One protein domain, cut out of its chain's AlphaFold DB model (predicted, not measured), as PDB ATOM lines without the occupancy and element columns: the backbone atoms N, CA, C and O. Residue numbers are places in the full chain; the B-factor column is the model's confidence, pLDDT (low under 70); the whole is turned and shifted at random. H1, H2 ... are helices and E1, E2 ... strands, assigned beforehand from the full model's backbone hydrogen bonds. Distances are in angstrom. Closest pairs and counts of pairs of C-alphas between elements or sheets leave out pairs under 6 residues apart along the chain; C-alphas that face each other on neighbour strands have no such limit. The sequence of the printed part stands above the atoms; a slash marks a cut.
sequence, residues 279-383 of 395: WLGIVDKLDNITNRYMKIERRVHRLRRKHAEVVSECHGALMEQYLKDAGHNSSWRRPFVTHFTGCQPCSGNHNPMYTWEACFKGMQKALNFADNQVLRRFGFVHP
ATOM      1  N   TRP A 279     120.766  89.535 124.360       97.06
ATOM      2  CA  TRP A 279     120.324  90.822 124.910       97.06
ATOM      3  C   TRP A 279     121.335  91.541 125.818       97.06
ATOM      4  O   TRP A 279     121.418  92.770 125.761       97.06
ATOM      5  N   LEU A 280     122.131  90.810 126.615       94.25
ATOM      6  CA  LEU A 280     123.128  91.412 127.515       94.25
ATOM      7  C   LEU A 280     124.154  92.262 126.756       94.25
ATOM      8  O   LEU A 280     124.582  93.300 127.246       94.25
ATOM      9  N   GLY A 281     124.523  91.858 125.539       92.50
ATOM     10  CA  GLY A 281     125.468  92.607 124.709       92.50
ATOM     11  C   GLY A 281     124.869  93.847 124.037       92.50
ATOM     12  O   GLY A 281     125.607  94.587 123.377       92.50
ATOM     13  N   ILE A 282     123.557  94.064 124.174       95.00
ATOM     14  CA  ILE A 282     122.770  94.996 123.363       95.00
ATOM     15  C   ILE A 282     122.132  96.115 124.184       95.00
ATOM     16  O   ILE A 282     122.260  97.281 123.811       95.00
ATOM     17  N   VAL A 283     121.422  95.783 125.266       95.69
ATOM     18  CA  VAL A 283     120.458  96.707 125.900       95.69
ATOM     19  C   VAL A 283     121.079  98.017 126.389       95.69
ATOM     20  O   VAL A 283     120.455  99.071 126.269       95.69
ATOM     21  N   ASP A 284     122.332  97.982 126.842       94.25
ATOM     22  CA  ASP A 284     123.054  99.167 127.320       94.25
ATOM     23  C   ASP A 284     123.510 100.098 126.185       94.25
ATOM     24  O   ASP A 284     123.821 101.268 126.410       94.25
ATOM     25  N   LYS A 285     123.527  99.611 124.939       94.69
ATOM     26  CA  LYS A 285     123.952 100.378 123.758       94.69
ATOM     27  C   LYS A 285     122.792 101.097 123.065       94.69
ATOM     28  O   LYS A 285     123.049 101.985 122.252       94.69
ATOM     29  N   LEU A 286     121.538 100.756 123.374       95.56
ATOM     30  CA  LEU A 286     120.348 101.237 122.652       95.56
ATOM     31  C   LEU A 286     120.212 102.769 122.654       95.56
ATOM     32  O   LEU A 286     119.885 103.367 121.625       95.56
ATOM     33  N   ASP A 287     120.537 103.426 123.768       93.56
ATOM     34  CA  ASP A 287     120.515 104.890 123.874       93.56
ATOM     35  C   ASP A 287     121.559 105.543 122.941       93.56
ATOM     36  O   ASP A 287     121.282 106.514 122.231       93.56
ATOM     37  N   ASN A 288     122.766 104.971 122.861       93.75
ATOM     38  CA  ASN A 288     123.814 105.439 121.949       93.75
ATOM     39  C   ASN A 288     123.438 105.200 120.477       93.75
ATOM     40  O   ASN A 288     123.614 106.095 119.647       93.75
ATOM     41  N   ILE A 289     122.875 104.029 120.159       94.88
ATOM     42  CA  ILE A 289     122.383 103.708 118.810       94.88
ATOM     43  C   ILE A 289     121.321 104.732 118.386       94.88
ATOM     44  O   ILE A 289     121.454 105.346 117.326       94.88
ATOM     45  N   THR A 290     120.332 105.008 119.246       92.38
ATOM     46  CA  THR A 290     119.287 106.022 118.998       92.38
ATOM     47  C   THR A 290     119.901 107.368 118.620       92.38
ATOM     48  O   THR A 290     119.576 107.948 117.580       92.38
ATOM     49  N   ASN A 291     120.859 107.838 119.422       92.56
ATOM     50  CA  ASN A 291     121.533 109.112 119.199       92.56
ATOM     51  C   ASN A 291     122.291 109.172 117.864       92.56
ATOM     52  O   ASN A 291     122.343 110.232 117.235       92.56
ATOM     53  N   ARG A 292     122.886 108.065 117.405       92.62
ATOM     54  CA  ARG A 292     123.576 108.030 116.105       92.62
ATOM     55  C   ARG A 292     122.605 108.115 114.936       92.62
ATOM     56  O   ARG A 292     122.827 108.935 114.046       92.62
ATOM     57  N   TYR A 293     121.517 107.351 114.968       93.06
ATOM     58  CA  TYR A 293     120.507 107.383 113.905       93.06
ATOM     59  C   TYR A 293     119.855 108.769 113.810       93.06
ATOM     60  O   TYR A 293     119.773 109.335 112.722       93.06
ATOM     61  N   MET A 294     119.547 109.401 114.948       91.31
ATOM     62  CA  MET A 294     119.047 110.782 114.974       91.31
ATOM     63  C   MET A 294     120.022 111.793 114.355       91.31
ATOM     64  O   MET A 294     119.598 112.750 113.705       91.31
ATOM     65  N   LYS A 295     121.339 111.612 114.529       92.75
ATOM     66  CA  LYS A 295     122.346 112.474 113.883       92.75
ATOM     67  C   LYS A 295     122.342 112.319 112.361       92.75
ATOM     68  O   LYS A 295     122.531 113.320 111.671       92.75
ATOM     69  N   ILE A 296     122.121 111.109 111.844       92.62
ATOM     70  CA  ILE A 296     122.006 110.851 110.399       92.62
ATOM     71  C   ILE A 296     120.746 111.533 109.854       92.62
ATOM     72  O   ILE A 296     120.832 112.340 108.928       92.62
ATOM     73  N   GLU A 297     119.593 111.310 110.486       91.12
ATOM     74  CA  GLU A 297     118.317 111.928 110.100       91.12
ATOM     75  C   GLU A 297     118.417 113.465 110.089       91.12
ATOM     76  O   GLU A 297     118.041 114.126 109.121       91.12
ATOM     77  N   ARG A 298     119.037 114.079 111.107       90.81
ATOM     78  CA  ARG A 298     119.269 115.538 111.156       90.81
ATOM     79  C   ARG A 298     120.097 116.084 109.989       90.81
ATOM     80  O   ARG A 298     119.943 117.252 109.639       90.81
ATOM     81  N   ARG A 299     120.929 115.268 109.344       91.75
ATOM     82  CA  ARG A 299     121.724 115.677 108.173       91.75
ATOM     83  C   ARG A 299     120.988 115.455 106.854       91.75
ATOM     84  O   ARG A 299     121.198 116.212 105.913       91.75
ATOM     85  N   VAL A 300     120.089 114.476 106.791       92.44
ATOM     86  CA  VAL A 300     119.448 114.041 105.545       92.44
ATOM     87  C   VAL A 300     117.960 114.387 105.554       92.44
ATOM     88  O   VAL A 300     117.152 113.705 106.178       92.44
ATOM     89  N   HIS A 301     117.566 115.425 104.810       88.50
ATOM     90  CA  HIS A 301     116.169 115.889 104.766       88.50
ATOM     91  C   HIS A 301     115.170 114.776 104.404       88.50
ATOM     92  O   HIS A 301     114.111 114.676 105.019       88.50
ATOM     93  N   ARG A 302     115.527 113.894 103.459       89.69
ATOM     94  CA  ARG A 302     114.670 112.772 103.045       89.69
ATOM     95  C   ARG A 302     114.402 111.758 104.163       89.69
ATOM     96  O   ARG A 302     113.305 111.221 104.185       89.69
ATOM     97  N   LEU A 303     115.354 111.540 105.076       90.00
ATOM     98  CA  LEU A 303     115.187 110.649 106.235       90.00
ATOM     99  C   LEU A 303     114.368 111.296 107.364       90.00
ATOM    100  O   LEU A 303     113.783 110.599 108.178       90.00
ATOM    101  N   ARG A 304     114.279 112.634 107.418       87.31
ATOM    102  CA  ARG A 304     113.381 113.321 108.372       87.31
ATOM    103  C   ARG A 304     111.929 113.322 107.932       87.31
ATOM    104  O   ARG A 304     111.032 113.533 108.745       87.31
ATOM    105  N   ARG A 305     111.691 113.200 106.628       86.06
ATOM    106  CA  ARG A 305     110.354 113.311 106.063       86.06
ATOM    107  C   ARG A 305     109.496 112.143 106.556       86.06
ATOM    108  O   ARG A 305     109.834 110.981 106.339       86.06
ATOM    109  N   LYS A 306     108.343 112.463 107.151       85.06
ATOM    110  CA  LYS A 306     107.317 111.468 107.487       85.06
ATOM    111  C   LYS A 306     106.867 110.726 106.227       85.06
ATOM    112  O   LYS A 306     106.691 111.331 105.167       85.06
ATOM    113  N   HIS A 307     106.665 109.424 106.361       87.81
ATOM    114  CA  HIS A 307     106.244 108.535 105.286       87.81
ATOM    115  C   HIS A 307     105.155 107.586 105.795       87.81
ATOM    116  O   HIS A 307     105.054 107.334 106.996       87.81
ATOM    117  N   ALA A 308     104.324 107.088 104.881       90.00
ATOM    118  CA  ALA A 308     103.307 106.094 105.206       90.00
ATOM    119  C   ALA A 308     103.964 104.754 105.574       90.00
ATOM    120  O   ALA A 308     104.982 104.390 104.986       90.00
ATOM    121  N   GLU A 309     103.357 103.995 106.492       90.56
ATOM    122  CA  GLU A 309     103.869 102.679 106.913       90.56
ATOM    123  C   GLU A 309     104.094 101.726 105.725       90.56
ATOM    124  O   GLU A 309     105.097 101.019 105.695       90.56
ATOM    125  N   VAL A 310     103.233 101.771 104.705       88.06
ATOM    126  CA  VAL A 310     103.292 100.882 103.528       88.06
ATOM    127  C   VAL A 310     104.556 101.042 102.668       88.06
ATOM    128  O   VAL A 310     104.855 100.180 101.853       88.06
ATOM    129  N   VAL A 311     105.321 102.129 102.833       88.69
ATOM    130  CA  VAL A 311     106.589 102.357 102.109       88.69
ATOM    131  C   VAL A 311     107.814 102.286 103.028       88.69
ATOM    132  O   VAL A 311     108.862 102.853 102.713       88.69
ATOM    133  N   SER A 312     107.697 101.605 104.173       87.38
ATOM    134  CA  SER A 312     108.764 101.525 105.184       87.38
ATOM    135  C   SER A 312     110.051 100.898 104.655       87.38
ATOM    136  O   SER A 312     111.131 101.399 104.961       87.38
ATOM    137  N   GLU A 313     109.965  99.882 103.794       88.62
ATOM    138  CA  GLU A 313     111.149  99.269 103.179       88.62
ATOM    139  C   GLU A 313     111.958 100.273 102.340       88.62
ATOM    140  O   GLU A 313     113.188 100.268 102.364       88.62
ATOM    141  N   CYS A 314     111.295 101.205 101.643       88.94
ATOM    142  CA  CYS A 314     111.984 102.263 100.897       88.94
ATOM    143  C   CYS A 314     112.734 103.226 101.826       88.94
ATOM    144  O   CYS A 314     113.790 103.745 101.455       88.94
ATOM    145  N   HIS A 315     112.193 103.483 103.021       91.00
ATOM    146  CA  HIS A 315     112.872 104.288 104.029       91.00
ATOM    147  C   HIS A 315     114.080 103.545 104.616       91.00
ATOM    148  O   HIS A 315     115.171 104.116 104.657       91.00
ATOM    149  N   GLY A 316     113.924 102.262 104.963       91.31
ATOM    150  CA  GLY A 316     115.024 101.400 105.405       91.31
ATOM    151  C   GLY A 316     116.157 101.329 104.380       91.31
ATOM    152  O   GLY A 316     117.313 101.587 104.709       91.31
ATOM    153  N   ALA A 317     115.830 101.122 103.101       91.81
ATOM    154  CA  ALA A 317     116.806 101.112 102.010       91.81
ATOM    155  C   ALA A 317     117.531 102.457 101.827       91.81
ATOM    156  O   ALA A 317     118.698 102.485 101.426       91.81
ATOM    157  N   LEU A 318     116.866 103.584 102.108       92.38
ATOM    158  CA  LEU A 318     117.510 104.898 102.117       92.38
ATOM    159  C   LEU A 318     118.443 105.050 103.325       92.38
ATOM    160  O   LEU A 318     119.559 105.538 103.155       92.38
ATOM    161  N   MET A 319     118.011 104.634 104.519       91.88
ATOM    162  CA  MET A 319     118.832 104.657 105.733       91.88
ATOM    163  C   MET A 319     120.102 103.820 105.549       91.88
ATOM    164  O   MET A 319     121.194 104.291 105.865       91.88
ATOM    165  N   GLU A 320     119.981 102.637 104.943       90.75
ATOM    166  CA  GLU A 320     121.095 101.723 104.680       90.75
ATOM    167  C   GLU A 320     122.245 102.392 103.914       90.75
ATOM    168  O   GLU A 320     123.414 102.127 104.184       90.75
ATOM    169  N   GLN A 321     121.950 103.337 103.011       91.12
ATOM    170  CA  GLN A 321     122.975 104.066 102.252       91.12
ATOM    171  C   GLN A 321     123.927 104.872 103.140       91.12
ATOM    172  O   GLN A 321     125.075 105.079 102.755       91.12
ATOM    173  N   TYR A 322     123.466 105.288 104.319       90.38
ATOM    174  CA  TYR A 322     124.239 106.042 105.306       90.38
ATOM    175  C   TYR A 322     124.846 105.156 106.396       90.38
ATOM    176  O   TYR A 322     125.559 105.654 107.268       90.38
ATOM    177  N   LEU A 323     124.570 103.852 106.355       88.81
ATOM    178  CA  LEU A 323     125.110 102.866 107.284       88.81
ATOM    179  C   LEU A 323     126.201 101.995 106.656       88.81
ATOM    180  O   LEU A 323     126.844 101.258 107.393       88.81
ATOM    181  N   LYS A 324     126.446 102.101 105.340       77.44
ATOM    182  CA  LYS A 324     127.405 101.267 104.587       77.44
ATOM    183  C   LYS A 324     128.802 101.196 105.207       77.44
ATOM    184  O   LYS A 324     129.410 100.131 105.201       77.44
ATOM    185  N   ASP A 325     129.286 102.303 105.767       75.31
ATOM    186  CA  ASP A 325     130.618 102.370 106.384       75.31
ATOM    187  C   ASP A 325     130.687 101.633 107.734       75.31
ATOM    188  O   ASP A 325     131.770 101.342 108.241       75.31
ATOM    189  N   ALA A 326     129.538 101.301 108.331       74.50
ATOM    190  CA  ALA A 326     129.462 100.360 109.433       74.50
ATOM    191  C   ALA A 326     129.039  98.982 108.939       74.50
ATOM    192  O   ALA A 326     127.922  98.783 108.461       74.50
ATOM    193  N   GLY A 327     129.900  97.991 109.167       72.25
ATOM    194  CA  GLY A 327     129.495  96.593 109.056       72.25
ATOM    195  C   GLY A 327     128.260  96.313 109.918       72.25
ATOM    196  O   GLY A 327     128.067  96.943 110.960       72.25
ATOM    197  N   HIS A 328     127.427  95.369 109.492       72.81
ATOM    198  CA  HIS A 328     126.184  94.998 110.178       72.81
ATOM    199  C   HIS A 328     126.396  94.608 111.656       72.81
ATOM    200  O   HIS A 328     125.568  94.954 112.488       72.81
ATOM    201  N   ASN A 329     127.561  94.052 112.008       69.81
ATOM    202  CA  ASN A 329     127.961  93.735 113.390       69.81
ATOM    203  C   ASN A 329     128.550  94.926 114.180       69.81
ATOM    204  O   ASN A 329     129.167  94.754 115.235       69.81
ATOM    205  N   SER A 330     128.448  96.152 113.663       78.94
ATOM    206  CA  SER A 330     128.986  97.326 114.345       78.94
ATOM    207  C   SER A 330     128.190  97.644 115.608       78.94
ATOM    208  O   SER A 330     126.964  97.704 115.586       78.94
ATOM    209  N   SER A 331     128.892  97.972 116.697       79.44
ATOM    210  CA  SER A 331     128.313  98.238 118.026       79.44
ATOM    211  C   SER A 331     127.334  99.414 118.100       79.44
ATOM    212  O   SER A 331     126.745  99.659 119.153       79.44
ATOM    213  N   TRP A 332     127.192 100.168 117.013       82.56
ATOM    214  CA  TRP A 332     126.293 101.305 116.920       82.56
ATOM    215  C   TRP A 332     125.205 101.162 115.854       82.56
ATOM    216  O   TRP A 332     124.379 102.069 115.736       82.56
ATOM    217  N   ARG A 333     125.177 100.061 115.092       91.31
ATOM    218  CA  ARG A 333     124.021  99.728 114.256       91.31
ATOM    219  C   ARG A 333     122.920  99.130 115.128       91.31
ATOM    220  O   ARG A 333     123.184  98.641 116.225       91.31
ATOM    221  N   ARG A 334     121.674  99.238 114.663       94.81
ATOM    222  CA  ARG A 334     120.561  98.545 115.305       94.81
ATOM    223  C   ARG A 334     120.816  97.042 115.152       94.81
ATOM    224  O   ARG A 334     121.035  96.607 114.022       94.81
ATOM    225  N   PRO A 335     120.825  96.264 116.244       95.25
ATOM    226  CA  PRO A 335     120.729  94.820 116.112       95.25
ATOM    227  C   PRO A 335     119.374  94.506 115.490       95.25
ATOM    228  O   PRO A 335     118.393  95.196 115.772       95.25
ATOM    229  N   PHE A 336     119.317  93.487 114.641       97.25
ATOM    230  CA  PHE A 336     118.066  93.161 113.982       97.25
ATOM    231  C   PHE A 336     117.057  92.559 114.973       97.25
ATOM    232  O   PHE A 336     115.973  93.113 115.179       97.25
ATOM    233  N   VAL A 337     117.438  91.469 115.643       98.44
ATOM    234  CA  VAL A 337     116.643  90.845 116.702       98.44
ATOM    235  C   VAL A 337     117.429  90.839 118.003       98.44
ATOM    236  O   VAL A 337     118.539  90.323 118.072       98.44
ATOM    237  N   THR A 338     116.838  91.371 119.069       98.44
ATOM    238  CA  THR A 338     117.353  91.256 120.439       98.44
ATOM    239  C   THR A 338     116.592  90.164 121.177       98.44
ATOM    240  O   THR A 338     115.396  90.290 121.430       98.44
ATOM    241  N   HIS A 339     117.287  89.087 121.524       98.38
ATOM    242  CA  HIS A 339     116.701  87.890 122.106       98.38
ATOM    243  C   HIS A 339     117.039  87.781 123.598       98.38
ATOM    244  O   HIS A 339     118.203  87.665 123.999       98.38
ATOM    245  N   PHE A 340     115.998  87.797 124.435       97.94
ATOM    246  CA  PHE A 340     116.087  87.724 125.894       97.94
ATOM    247  C   PHE A 340     116.267  86.292 126.417       97.94
ATOM    248  O   PHE A 340     115.693  85.913 127.438       97.94
ATOM    249  N   THR A 341     117.113  85.507 125.740       94.12
ATOM    250  CA  THR A 341     117.350  84.098 126.057       94.12
ATOM    251  C   THR A 341     117.696  83.914 127.530       94.12
ATOM    252  O   THR A 341     118.692  84.442 128.037       94.12
ATOM    253  N   GLY A 342     116.853  83.124 128.195       92.38
ATOM    254  CA  GLY A 342     116.946  82.766 129.603       92.38
ATOM    255  C   GLY A 342     116.327  83.779 130.574       92.38
ATOM    256  O   GLY A 342     116.336  83.507 131.767       92.38
ATOM    257  N   CYS A 343     115.730  84.884 130.118       95.75
ATOM    258  CA  CYS A 343     114.921  85.751 130.982       95.75
ATOM    259  C   CYS A 343     113.577  85.126 131.363       95.75
ATOM    260  O   CYS A 343     113.041  85.440 132.422       95.75
ATOM    261  N   GLN A 344     113.031  84.253 130.507       92.69
ATOM    262  CA  GLN A 344     111.799  83.493 130.742       92.69
ATOM    263  C   GLN A 344     110.669  84.331 131.386       92.69
ATOM    264  O   GLN A 344     110.196  84.000 132.482       92.69
ATOM    265  N   PRO A 345     110.205  85.411 130.721       94.38
ATOM    266  CA  PRO A 345     109.305  86.402 131.320       94.38
ATOM    267  C   PRO A 345     108.035  85.795 131.910       94.38
ATOM    268  O   PRO A 345     107.503  86.308 132.891       94.38
ATOM    269  N   CYS A 346     107.570  84.689 131.338       94.44
ATOM    270  CA  CYS A 346     106.349  84.033 131.755       94.44
ATOM    271  C   CYS A 346     106.501  83.089 132.959       94.44
ATOM    272  O   CYS A 346     105.646  83.065 133.850       94.44
ATOM    273  N   SER A 347     107.572  82.289 133.001       92.31
ATOM    274  CA  SER A 347     107.795  81.353 134.108       92.31
ATOM    275  C   SER A 347     108.323  82.074 135.349       92.31
ATOM    276  O   SER A 347     108.011  81.653 136.459       92.31
ATOM    277  N   GLY A 348     109.102  83.145 135.156       88.31
ATOM    278  CA  GLY A 348     109.882  83.805 136.206       88.31
ATOM    279  C   GLY A 348     111.183  83.072 136.558       88.31
ATOM    280  O   GLY A 348     111.993  83.604 137.310       88.31
ATOM    281  N   ASN A 349     111.425  81.886 135.987       89.06
ATOM    282  CA  ASN A 349     112.610  81.063 136.240       89.06
ATOM    283  C   ASN A 349     113.782  81.514 135.361       89.06
ATOM    284  O   ASN A 349     114.292  80.750 134.537       89.06
ATOM    285  N   HIS A 350     114.169  82.779 135.486       89.25
ATOM    286  CA  HIS A 350     115.262  83.326 134.698       89.25
ATOM    287  C   HIS A 350     116.607  82.673 135.063       89.25
ATOM    288  O   HIS A 350     116.785  82.121 136.151       89.25
ATOM    289  N   ASN A 351     117.580  82.738 134.154       88.38
ATOM    290  CA  ASN A 351     118.940  82.286 134.429       88.38
ATOM    291  C   ASN A 351     119.517  83.100 135.608       88.38
ATOM    292  O   ASN A 351     119.438  84.332 135.587       88.38
ATOM    293  N   PRO A 352     120.118  82.447 136.619       89.00
ATOM    294  CA  PRO A 352     120.656  83.124 137.800       89.00
ATOM    295  C   PRO A 352     121.853  84.043 137.513       89.00
ATOM    296  O   PRO A 352     122.247  84.805 138.390       89.00
ATOM    297  N   MET A 353     122.437  84.005 136.307       89.38
ATOM    298  CA  MET A 353     123.502  84.929 135.892       89.38
ATOM    299  C   MET A 353     123.066  86.403 135.847       89.38
ATOM    300  O   MET A 353     123.918  87.287 135.821       89.38
ATOM    301  N   TYR A 354     121.763  86.683 135.821       90.81
ATOM    302  CA  TYR A 354     121.211  88.037 135.810       90.81
ATOM    303  C   TYR A 354     119.964  88.120 136.685       90.81
ATOM    304  O   TYR A 354     119.323  87.110 136.961       90.81
ATOM    305  N   THR A 355     119.618  89.327 137.133       94.38
ATOM    306  CA  THR A 355     118.420  89.542 137.951       94.38
ATOM    307  C   THR A 355     117.171  89.682 137.085       94.38
ATOM    308  O   THR A 355     117.237  90.106 135.924       94.38
ATOM    309  N   TRP A 356     116.010  89.381 137.666       94.69
ATOM    310  CA  TRP A 356     114.723  89.631 137.025       94.69
ATOM    311  C   TRP A 356     114.565  91.103 136.610       94.69
ATOM    312  O   TRP A 356     114.088  91.395 135.514       94.69
ATOM    313  N   GLU A 357     115.017  92.042 137.440       94.88
ATOM    314  CA  GLU A 357     114.937  93.477 137.163       94.88
ATOM    315  C   GLU A 357     115.748  93.859 135.925       94.88
ATOM    316  O   GLU A 357     115.301  94.704 135.147       94.88
ATOM    317  N   ALA A 358     116.917  93.242 135.721       95.81
ATOM    318  CA  ALA A 358     117.729  93.459 134.528       95.81
ATOM    319  C   ALA A 358     117.006  92.954 133.271       95.81
ATOM    320  O   ALA A 358     116.905  93.688 132.289       95.81
ATOM    321  N   CYS A 359     116.418  91.754 133.333       96.56
ATOM    322  CA  CYS A 359     115.586  91.208 132.260       96.56
ATOM    323  C   CYS A 359     114.390  92.111 131.937       96.56
ATOM    324  O   CYS A 359     114.177  92.475 130.781       96.56
ATOM    325  N   PHE A 360     113.620  92.505 132.954       96.12
ATOM    326  CA  PHE A 360     112.434  93.344 132.796       96.12
ATOM    327  C   PHE A 360     112.771  94.707 132.185       96.12
ATOM    328  O   PHE A 360     112.184  95.095 131.174       96.12
ATOM    329  N   LYS A 361     113.755  95.416 132.754       96.06
ATOM    330  CA  LYS A 361     114.191  96.730 132.253       96.06
ATOM    331  C   LYS A 361     114.800  96.625 130.858       96.06
ATOM    332  O   LYS A 361     114.550  97.492 130.023       96.06
ATOM    333  N   GLY A 362     115.559  95.563 130.590       97.31
ATOM    334  CA  GLY A 362     116.113  95.278 129.271       97.31
ATOM    335  C   GLY A 362     115.017  95.092 128.220       97.31
ATOM    336  O   GLY A 362     115.045  95.768 127.192       97.31
ATOM    337  N   MET A 363     114.016  94.246 128.501       97.94
ATOM    338  CA  MET A 363     112.864  94.032 127.614       97.94
ATOM    339  C   MET A 363     112.097  95.332 127.384       97.94
ATOM    340  O   MET A 363     111.782  95.668 126.246       97.94
ATOM    341  N   GLN A 364     111.842  96.097 128.446       97.19
ATOM    342  CA  GLN A 364     111.157  97.383 128.361       97.19
ATOM    343  C   GLN A 364     111.899  98.373 127.456       97.19
ATOM    344  O   GLN A 364     111.282  98.952 126.560       97.19
ATOM    345  N   LYS A 365     113.219  98.513 127.639       97.69
ATOM    346  CA  LYS A 365     114.067  99.352 126.787       97.69
ATOM    347  C   LYS A 365     114.044  98.896 125.329       97.69
ATOM    348  O   LYS A 365     113.841  99.730 124.454       97.69
ATOM    349  N   ALA A 366     114.226  97.602 125.060       98.44
ATOM    350  CA  ALA A 366     114.239  97.061 123.698       98.44
ATOM    351  C   ALA A 366     112.887  97.241 122.989       98.44
ATOM    352  O   ALA A 366     112.847  97.660 121.833       98.44
ATOM    353  N   LEU A 367     111.780  97.001 123.696       98.56
ATOM    354  CA  LEU A 367     110.430  97.207 123.172       98.56
ATOM    355  C   LEU A 367     110.168  98.682 122.861       98.56
ATOM    356  O   LEU A 367     109.682  98.984 121.780       98.56
ATOM    357  N   ASN A 368     110.518  99.602 123.763       98.31
ATOM    358  CA  ASN A 368     110.345 101.039 123.530       98.31
ATOM    359  C   ASN A 368     111.279 101.558 122.418       98.31
ATOM    360  O   ASN A 368     110.899 102.436 121.645       98.31
ATOM    361  N   PHE A 369     112.481 100.992 122.294       98.12
ATOM    362  CA  PHE A 369     113.427 101.300 121.220       98.12
ATOM    363  C   PHE A 369     112.883 100.910 119.839       98.12
ATOM    364  O   PHE A 369     112.995 101.682 118.883       98.12
ATOM    365  N   ALA A 370     112.264  99.732 119.739       98.31
ATOM    366  CA  ALA A 370     111.578  99.285 118.534       98.31
ATOM    367  C   ALA A 370     110.307 100.106 118.264       98.31
ATOM    368  O   ALA A 370     110.102 100.598 117.156       98.31
ATOM    369  N   ASP A 371     109.485 100.328 119.292       98.06
ATOM    370  CA  ASP A 371     108.227 101.075 119.195       98.06
ATOM    371  C   ASP A 371     108.464 102.532 118.772       98.06
ATOM    372  O   ASP A 371     107.679 103.084 118.014       98.06
ATOM    373  N   ASN A 372     109.600 103.137 119.133       96.06
ATOM    374  CA  ASN A 372     110.001 104.451 118.623       96.06
ATOM    375  C   ASN A 372     110.124 104.507 117.096       96.06
ATOM    376  O   ASN A 372     109.824 105.543 116.504       96.06
ATOM    377  N   GLN A 373     110.535 103.422 116.440       94.94
ATOM    378  CA  GLN A 373     110.616 103.363 114.974       94.94
ATOM    379  C   GLN A 373     109.216 103.288 114.340       94.94
ATOM    380  O   GLN A 373     109.016 103.775 113.230       94.94
ATOM    381  N   VAL A 374     108.233 102.757 115.072       95.44
ATOM    382  CA  VAL A 374     106.818 102.722 114.675       95.44
ATOM    383  C   VAL A 374     106.145 104.070 114.952       95.44
ATOM    384  O   VAL A 374     105.655 104.725 114.032       95.44
ATOM    385  N   LEU A 375     106.174 104.537 116.204       94.88
ATOM    386  CA  LEU A 375     105.496 105.745 116.685       94.88
ATOM    387  C   LEU A 375     105.900 107.016 115.941       94.88
ATOM    388  O   LEU A 375     105.064 107.900 115.747       94.88
ATOM    389  N   ARG A 376     107.144 107.110 115.459       91.31
ATOM    390  CA  ARG A 376     107.606 108.268 114.677       91.31
ATOM    391  C   ARG A 376     106.756 108.517 113.434       91.31
ATOM    392  O   ARG A 376     106.549 109.673 113.063       91.31
ATOM    393  N   ARG A 377     106.199 107.462 112.833       90.31
ATOM    394  CA  ARG A 377     105.282 107.560 111.684       90.31
ATOM    395  C   ARG A 377     103.934 108.165 112.073       90.31
ATOM    396  O   ARG A 377     103.332 108.888 111.285       90.31
ATOM    397  N   PHE A 378     103.533 107.969 113.324       92.25
ATOM    398  CA  PHE A 378     102.372 108.601 113.948       92.25
ATOM    399  C   PHE A 378     102.700 109.973 114.559       92.25
ATOM    400  O   PHE A 378     101.817 110.647 115.078       92.25
ATOM    401  N   GLY A 379     103.955 110.427 114.472       92.06
ATOM    402  CA  GLY A 379     104.396 111.707 115.017       92.06
ATOM    403  C   GLY A 379     104.648 111.701 116.522       92.06
ATOM    404  O   GLY A 379     104.599 112.770 117.121       92.06
ATOM    405  N   PHE A 380     104.934 110.540 117.116       94.94
ATOM    406  CA  PHE A 380     105.243 110.398 118.540       94.94
ATOM    407  C   PHE A 380     106.564 109.662 118.770       94.94
ATOM    408  O   PHE A 380     107.091 108.989 117.886       94.94
ATOM    409  N   VAL A 381     107.108 109.791 119.977       95.00
ATOM    410  CA  VAL A 381     108.301 109.069 120.425       95.00
ATOM    411  C   VAL A 381     108.262 108.907 121.947       95.00
ATOM    412  O   VAL A 381     107.795 109.797 122.654       95.00
ATOM    413  N   HIS A 382     108.758 107.790 122.466       95.56
ATOM    414  CA  HIS A 382     109.152 107.633 123.865       95.56
ATOM    415  C   HIS A 382     110.420 108.469 124.102       95.56
ATOM    416  O   HIS A 382     111.465 108.135 123.530       95.56
ATOM    417  N   PRO A 383     110.367 109.540 124.918       92.44
ATOM    418  CA  PRO A 383     111.538 110.371 125.197       92.44
ATOM    419  C   PRO A 383     112.555 109.661 126.102       92.44
ATOM    420  O   PRO A 383     113.717 110.053 126.133       92.44
TER     421      PRO A 383
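Overview. This is residues 279 to 383 of the 395 residues of an uncharacterized protein of Fagus sylvatica (UniProt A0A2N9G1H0). Two long helices, H1 and H4, lie side by side; short H2 and crosswise H3 stand at one end, and the loop of residues 340 to 355 makes the other. The printed part has 105 residues with H1, H2, H3, E1 and H4 in order, mostly helix, only just loose, close to compact: radius of gyration of the C-alphas 15.6 A, spans 46 by 30 by 22 A.

Arrangement. Start at H1, residues 283 to 299. H2, residues 301 to 304, touches it only at the corner, closest at C-alphas Glu 297 and Leu 303, 5.1 A. H3, residues 309 to 320, only just touches H2, with 3 pairs of C-alphas within 8 A, the closest Leu 303 and Met 319, 7.0 A. E1, residues 337 to 339, pairs with no named strand. H4, residues 356 to 378, touches H1 with residues 362 to 369 alone, at a shallow tilt of 18 degrees, the same way; the closest C-alphas are Val 283 and Gly 362, 5.7 A. Pairs of O i and N i+4 within hydrogen-bond range are 11 of 13 in H1, 6 of 8 in H3 and 15 of 19 in H4; H2 is too short for one.

Along the chain. Find C-alpha 283 at (120.458, 96.707, 125.900), where H1 begins its 26.0 A. H4 runs 32.3 A to C-alpha 378 at (102.372, 108.601, 113.948).

Size, cuts and confidence. The printed part has no cut. The links H3 to E1 and E1 to H4 are long. Residue 329 is under 70 in pLDDT.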